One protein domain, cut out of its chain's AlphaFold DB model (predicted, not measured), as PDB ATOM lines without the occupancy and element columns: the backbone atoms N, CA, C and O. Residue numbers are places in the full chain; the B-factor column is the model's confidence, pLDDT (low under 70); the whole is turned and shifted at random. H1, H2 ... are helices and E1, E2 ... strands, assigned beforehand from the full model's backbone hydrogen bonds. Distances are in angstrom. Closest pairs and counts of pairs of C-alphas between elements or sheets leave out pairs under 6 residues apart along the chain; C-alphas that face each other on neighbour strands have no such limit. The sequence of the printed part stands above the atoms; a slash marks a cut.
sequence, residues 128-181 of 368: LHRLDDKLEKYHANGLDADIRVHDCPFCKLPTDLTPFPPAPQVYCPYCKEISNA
ATOM      1  N   LEU A 128     230.015 291.290 240.662       82.88
ATOM      2  CA  LEU A 128     231.289 291.230 241.373       82.88
ATOM      3  C   LEU A 128     231.132 290.466 242.684       82.88
ATOM      4  O   LEU A 128     231.824 289.483 242.895       82.88
ATOM      5  N   HIS A 129     230.135 290.820 243.494       84.94
ATOM      6  CA  HIS A 129     229.923 290.151 244.773       84.94
ATOM      7  C   HIS A 129     229.646 288.645 244.627       84.94
ATOM      8  O   HIS A 129     230.220 287.844 245.356       84.94
ATOM      9  N   ARG A 130     228.804 288.240 243.663       84.62
ATOM     10  CA  ARG A 130     228.531 286.814 243.403       84.62
ATOM     11  C   ARG A 130     229.759 286.063 242.901       84.62
ATOM     12  O   ARG A 130     229.861 284.864 243.140       84.62
ATOM     13  N   LEU A 131     230.627 286.737 242.153       85.00
ATOM     14  CA  LEU A 131     231.865 286.146 241.675       85.00
ATOM     15  C   LEU A 131     232.858 285.977 242.823       85.00
ATOM     16  O   LEU A 131     233.375 284.878 242.975       85.00
ATOM     17  N   ASP A 132     233.061 287.008 243.644       85.50
ATOM     18  CA  ASP A 132     233.954 286.962 244.806       85.50
ATOM     19  C   ASP A 132     233.577 285.798 245.737       85.50
ATOM     20  O   ASP A 132     234.416 284.951 246.038       85.50
ATOM     21  N   ASP A 133     232.287 285.662 246.071       85.19
ATOM     22  CA  ASP A 133     231.773 284.563 246.900       85.19
ATOM     23  C   ASP A 133     232.039 283.167 246.288       85.19
ATOM     24  O   ASP A 133     232.172 282.178 247.015       85.19
ATOM     25  N   LYS A 134     232.059 283.045 244.951       87.38
ATOM     26  CA  LYS A 134     232.361 281.782 244.250       87.38
ATOM     27  C   LYS A 134     233.868 281.526 244.192       87.38
ATOM     28  O   LYS A 134     234.291 280.405 244.458       87.38
ATOM     29  N   LEU A 135     234.666 282.554 243.910       86.56
ATOM     30  CA  LEU A 135     236.125 282.468 243.880       86.56
ATOM     31  C   LEU A 135     236.682 282.066 245.247       86.56
ATOM     32  O   LEU A 135     237.472 281.131 245.314       86.56
ATOM     33  N   GLU A 136     236.208 282.671 246.342       88.94
ATOM     34  CA  GLU A 136     236.603 282.283 247.705       88.94
ATOM     35  C   GLU A 136     236.370 280.787 247.973       88.94
ATOM     36  O   GLU A 136     237.219 280.119 248.565       88.94
ATOM     37  N   LYS A 137     235.254 280.229 247.483       88.31
ATOM     38  CA  LYS A 137     234.963 278.791 247.595       88.31
ATOM     39  C   LYS A 137     235.899 277.937 246.746       88.31
ATOM     40  O   LYS A 137     236.304 276.870 247.198       88.31
ATOM     41  N   TYR A 138     236.244 278.370 245.535       88.31
ATOM     42  CA  TYR A 138     237.201 277.646 244.695       88.31
ATOM     43  C   TYR A 138     238.599 277.640 245.320       88.31
ATOM     44  O   TYR A 138     239.201 276.572 245.418       88.31
ATOM     45  N   HIS A 139     239.059 278.784 245.835       88.31
ATOM     46  CA  HIS A 139     240.317 278.901 246.579       88.31
ATOM     47  C   HIS A 139     240.324 278.001 247.823       88.31
ATOM     48  O   HIS A 139     241.277 277.260 248.054       88.31
ATOM     49  N   ALA A 140     239.236 277.993 248.603       90.06
ATOM     50  CA  ALA A 140     239.109 277.136 249.783       90.06
ATOM     51  C   ALA A 140     239.155 275.631 249.452       90.06
ATOM     52  O   ALA A 140     239.593 274.835 250.280       90.06
ATOM     53  N   ASN A 141     238.732 275.249 248.244       90.19
ATOM     54  CA  ASN A 141     238.740 273.870 247.757       90.19
ATOM     55  C   ASN A 141     239.999 273.512 246.938       90.19
ATOM     56  O   ASN A 141     240.085 272.393 246.438       90.19
ATOM     57  N   GLY A 142     240.960 274.433 246.784       88.75
ATOM     58  CA  GLY A 142     242.187 274.215 246.007       88.75
ATOM     59  C   GLY A 142     241.968 274.075 244.494       88.75
ATOM     60  O   GLY A 142     242.750 273.405 243.824       88.75
ATOM     61  N   LEU A 143     240.901 274.675 243.956       87.06
ATOM     62  CA  LEU A 143     240.519 274.620 242.534       87.06
ATOM     63  C   LEU A 143     241.077 275.799 241.715       87.06
ATOM     64  O   LEU A 143     240.552 276.126 240.653       87.06
ATOM     65  N   ASP A 144     242.140 276.451 242.192       84.44
ATOM     66  CA  ASP A 144     242.733 277.651 241.584       84.44
ATOM     67  C   ASP A 144     243.071 277.498 240.095       84.44
ATOM     68  O   ASP A 144     242.872 278.424 239.309       84.44
ATOM     69  N   ALA A 145     243.568 276.324 239.699       82.25
ATOM     70  CA  ALA A 145     243.994 276.044 238.329       82.25
ATOM     71  C   ALA A 145     242.826 275.939 237.328       82.25
ATOM     72  O   ALA A 145     243.038 276.120 236.128       82.25
ATOM     73  N   ASP A 146     241.608 275.682 237.812       86.00
ATOM     74  CA  ASP A 146     240.422 275.466 236.978       86.00
ATOM     75  C   ASP A 146     239.570 276.734 236.809       86.00
ATOM     76  O   ASP A 146     238.638 276.753 235.991       86.00
ATOM     77  N   ILE A 147     239.893 277.802 237.555       88.94
ATOM     78  CA  ILE A 147     239.151 279.065 237.550       88.94
ATOM     79  C   ILE A 147     239.171 279.667 236.146       88.94
ATOM     80  O   ILE A 147     240.208 280.064 235.610       88.94
ATOM     81  N   ARG A 148     237.982 279.792 235.557       89.44
ATOM     82  CA  ARG A 148     237.785 280.422 234.248       89.44
ATOM     83  C   ARG A 148     236.754 281.523 234.371       89.44
ATOM     84  O   ARG A 148     235.570 281.256 234.544       89.44
ATOM     85  N   VAL A 149     237.201 282.763 234.221       88.38
ATOM     86  CA  VAL A 149     236.337 283.947 234.222       88.38
ATOM     87  C   VAL A 149     236.431 284.630 232.864       88.38
ATOM     88  O   VAL A 149     237.521 284.847 232.339       88.38
ATOM     89  N   HIS A 150     235.278 284.960 232.285       86.31
ATOM     90  CA  HIS A 150     235.185 285.665 231.011       86.31
ATOM     91  C   HIS A 150     234.444 286.991 231.179       86.31
ATOM     92  O   HIS A 150     233.286 287.016 231.602       86.31
ATOM     93  N   ASP A 151     235.078 288.091 230.781       85.19
ATOM     94  CA  ASP A 151     234.443 289.405 230.767       85.19
ATOM     95  C   ASP A 151     233.567 289.579 229.532       85.19
ATOM     96  O   ASP A 151     234.035 289.537 228.393       85.19
ATOM     97  N   CYS A 152     232.279 289.848 229.750       82.38
ATOM     98  CA  CYS A 152     231.360 290.088 228.650       82.38
ATOM     99  C   CYS A 152     231.819 291.308 227.833       82.38
ATOM    100  O   CYS A 152     231.912 292.416 228.376       82.38
ATOM    101  N   PRO A 153     231.999 291.189 226.509       79.19
ATOM    102  CA  PRO A 153     232.580 292.269 225.722       79.19
ATOM    103  C   PRO A 153     231.596 293.438 225.491       79.19
ATOM    104  O   PRO A 153     231.998 294.508 225.036       79.19
ATOM    105  N   PHE A 154     230.318 293.266 225.859       77.62
ATOM    106  CA  PHE A 154     229.271 294.285 225.744       77.62
ATOM    107  C   PHE A 154     229.010 295.044 227.046       77.62
ATOM    108  O   PHE A 154     228.964 296.275 227.038       77.62
ATOM    109  N   CYS A 155     228.785 294.332 228.156       78.88
ATOM    110  CA  CYS A 155     228.497 294.962 229.448       78.88
ATOM    111  C   CYS A 155     229.696 295.020 230.396       78.88
ATOM    112  O   CYS A 155     229.545 295.618 231.456       78.88
ATOM    113  N   LYS A 156     230.848 294.444 230.018       80.69
ATOM    114  CA  LYS A 156     232.095 294.423 230.804       80.69
ATOM    115  C   LYS A 156     231.957 293.730 232.166       80.69
ATOM    116  O   LYS A 156     232.721 294.018 233.074       80.69
ATOM    117  N   LEU A 157     230.953 292.862 232.320       82.12
ATOM    118  CA  LEU A 157     230.736 292.121 233.562       82.12
ATOM    119  C   LEU A 157     231.368 290.737 233.477       82.12
ATOM    120  O   LEU A 157     231.195 290.085 232.437       82.12
ATOM    121  N   PRO A 158     232.023 290.282 234.555       85.25
ATOM    122  CA  PRO A 158     232.637 288.972 234.580       85.25
ATOM    123  C   PRO A 158     231.567 287.880 234.661       85.25
ATOM    124  O   PRO A 158     230.509 288.040 235.279       85.25
ATOM    125  N   THR A 159     231.838 286.765 233.995       87.62
ATOM    126  CA  THR A 159     230.998 285.567 233.971       87.62
ATOM    127  C   THR A 159     231.851 284.376 234.379       87.62
ATOM    128  O   THR A 159     232.863 284.101 233.736       87.62
ATOM    129  N   ASP A 160     231.441 283.686 235.443       88.75
ATOM    130  CA  ASP A 160     232.089 282.456 235.899       88.75
ATOM    131  C   ASP A 160     231.785 281.310 234.923       88.75
ATOM    132  O   ASP A 160     230.624 280.966 234.685       88.75
ATOM    133  N   LEU A 161     232.842 280.757 234.331       90.81
ATOM    134  CA  LEU A 161     232.817 279.623 233.410       90.81
ATOM    135  C   LEU A 161     233.452 278.364 234.007       90.81
ATOM    136  O   LEU A 161     233.468 277.327 233.346       90.81
ATOM    137  N   THR A 162     233.943 278.443 235.243       89.38
ATOM    138  CA  THR A 162     234.606 277.352 235.965       89.38
ATOM    139  C   THR A 162     233.796 276.049 235.946       89.38
ATOM    140  O   THR A 162     234.362 275.036 235.532       89.38
ATOM    141  N   PRO A 163     232.476 276.036 236.249       88.50
ATOM    142  CA  PRO A 163     231.711 274.785 236.292       88.50
ATOM    143  C   PRO A 163     231.310 274.242 234.908       88.50
ATOM    144  O   PRO A 163     230.704 273.177 234.818       88.50
ATOM    145  N   PHE A 164     231.614 274.951 233.813       90.44
ATOM    146  CA  PHE A 164     231.126 274.618 232.470       90.44
ATOM    147  C   PHE A 164     232.252 274.137 231.555       90.44
ATOM    148  O   PHE A 164     233.305 274.768 231.531       90.44
ATOM    149  N   PRO A 165     232.069 273.103 230.720       90.38
ATOM    150  CA  PRO A 165     233.114 272.694 229.784       90.38
ATOM    151  C   PRO A 165     233.511 273.847 228.839       90.38
ATOM    152  O   PRO A 165     232.687 274.727 228.562       90.38
ATOM    153  N   PRO A 166     234.765 273.890 228.350       89.50
ATOM    154  CA  PRO A 166     235.185 274.881 227.365       89.50
ATOM    155  C   PRO A 166     234.281 274.841 226.134       89.50
ATOM    156  O   PRO A 166     234.042 273.778 225.565       89.50
ATOM    157  N   ALA A 167     233.794 276.006 225.718       90.88
ATOM    158  CA  ALA A 167     232.851 276.126 224.620       90.88
ATOM    159  C   ALA A 167     233.145 277.364 223.773       90.88
ATOM    160  O   ALA A 167     233.713 278.339 224.275       90.88
ATOM    161  N   PRO A 168     232.749 277.357 222.489       88.19
ATOM    162  CA  PRO A 168     232.983 278.488 221.602       88.19
ATOM    163  C   PRO A 168     232.133 279.708 221.970       88.19
ATOM    164  O   PRO A 168     232.483 280.823 221.590       88.19
ATOM    165  N   GLN A 169     231.013 279.533 222.678       90.50
ATOM    166  CA  GLN A 169     230.120 280.633 223.035       90.50
ATOM    167  C   GLN A 169     229.912 280.741 224.536       90.50
ATOM    168  O   GLN A 169     229.928 279.756 225.271       90.50
ATOM    169  N   VAL A 170     229.683 281.980 224.962       91.44
ATOM    170  CA  VAL A 170     229.445 282.368 226.345       91.44
ATOM    171  C   VAL A 170     228.162 283.181 226.406       91.44
ATOM    172  O   VAL A 170     227.993 284.167 225.688       91.44
ATOM    173  N   TYR A 171     227.256 282.782 227.288       91.62
ATOM    174  CA  TYR A 171     226.056 283.534 227.615       91.62
ATOM    175  C   TYR A 171     226.315 284.471 228.794       91.62
ATOM    176  O   TYR A 171     226.757 284.036 229.856       91.62
ATOM    177  N   CYS A 172     226.004 285.756 228.636       87.50
ATOM    178  CA  CYS A 172     226.070 286.713 229.735       87.50
ATOM    179  C   CYS A 172     224.724 286.769 230.485       87.50
ATOM    180  O   CYS A 172     223.737 287.243 229.909       87.50
ATOM    181  N   PRO A 173     224.659 286.413 231.783       84.44
ATOM    182  CA  PRO A 173     223.400 286.409 232.536       84.44
ATOM    183  C   PRO A 173     222.825 287.818 232.766       84.44
ATOM    184  O   PRO A 173     221.620 287.980 232.944       84.44
ATOM    185  N   TYR A 174     223.658 288.862 232.712       79.56
ATOM    186  CA  TYR A 174     223.241 290.244 232.982       79.56
ATOM    187  C   TYR A 174     222.676 290.943 231.751       79.56
ATOM    188  O   TYR A 174     221.623 291.589 231.795       79.56
ATOM    189  N   CYS A 175     223.403 290.869 230.633       79.00
ATOM    190  CA  CYS A 175     222.979 291.519 229.401       79.00
ATOM    191  C   CYS A 175     222.184 290.606 228.468       79.00
ATOM    192  O   CYS A 175     221.595 291.139 227.531       79.00
ATOM    193  N   LYS A 176     222.073 289.308 228.789       84.69
ATOM    194  CA  LYS A 176     221.399 288.257 228.010       84.69
ATOM    195  C   LYS A 176     221.991 288.032 226.611       84.69
ATOM    196  O   LYS A 176     221.337 287.405 225.782       84.69
ATOM    197  N   GLU A 177     223.198 288.537 226.374       83.94
ATOM    198  CA  GLU A 177     223.896 288.436 225.096       83.94
ATOM    199  C   GLU A 177     224.682 287.129 225.009       83.94
ATOM    200  O   GLU A 177     225.209 286.656 226.021       83.94
ATOM    201  N   ILE A 178     224.773 286.570 223.802       87.81
ATOM    202  CA  ILE A 178     225.636 285.423 223.508       87.81
ATOM    203  C   ILE A 178     226.836 285.955 222.730       87.81
ATOM    204  O   ILE A 178     226.683 286.517 221.646       87.81
ATOM    205  N   SER A 179     228.033 285.793 223.285       84.69
ATOM    206  CA  SER A 179     229.287 286.208 222.657       84.69
ATOM    207  C   SER A 179     230.194 285.017 222.372       84.69
ATOM    208  O   SER A 179     230.058 283.955 222.972       84.69
ATOM    209  N   ASN A 180     231.139 285.197 221.451       84.81
ATOM    210  CA  ASN A 180     232.216 284.233 221.243       84.81
ATOM    211  C   ASN A 180     233.185 284.290 222.436       84.81
ATOM    212  O   ASN A 180     233.528 285.382 222.887       84.81
ATOM    213  N   ALA A 181     233.652 283.134 222.902       74.25
ATOM    214  CA  ALA A 181     234.660 283.034 223.951       74.25
ATOM    215  C   ALA A 181     236.026 283.612 223.521       74.25
ATOM    216  O   ALA A 181     236.768 284.104 224.368       74.25
TER     217      ALA A 181
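What this domain is: This is residues 128 to 181 of the 368 residues of the protein "Photosystem I assembly protein Ycf3" of Planctomycetes bacterium CA13 (UniProt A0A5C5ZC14). A small strand hairpin, E1 and E2, forms the middle of a flat domain, with helix H1 on one side of it and a second small hairpin, E3 and E4, on the other. H1 comes near E2 with its residues 128 to 135, and the two hairpins stay separate sheets. The printed part has 54 residues, with one named helix and four named strands in the order H1, E1, E2, E3, E4; both two-stranded sheets are antiparallel. The class is mixed, helices and strands, with under half of the residues in named elements. The whole is compact, with a radius of gyration of the C-alphas of 11.4 A, and spans 31 by 23 by 12 A.

Where its parts are: E1 is residues 149 to 151, 6.7 A long, and E2 is residues 158 to 160, also 6.7 A. E3 is residues 169 to 171, 6.8 A, and E4 is residues 178 to 180, 7.1 A, ending at C-alpha 180 (232.216, 284.233, 221.243). H1, residues 128 to 140, begins at C-alpha 128 (231.289, 291.230, 241.373) and is 18.2 A long.

How they stand to each other: In the hairpin of E1 and E2, N 150 and O 159 are within hydrogen-bond range at 2.9 A. The closest C-alphas of H1 and E2 are those of Leu 131 and Asp 160, 6.9 A. E2 and E3 are only just apart, closest 8.3 A. In the hairpin of E3 and E4, N 170 and O 179 are 2.8 A apart. In H1, 8 of 9 O i to N i+4 pairs are within range.

The domain as a whole: The two farthest C-alphas, those of Asn 141 and Phe 154, are 31.5 A apart. The printed part has no cut, and its four links between named elements are short. Mean pLDDT of the printed part is 86.1, and no printed residue is under 70.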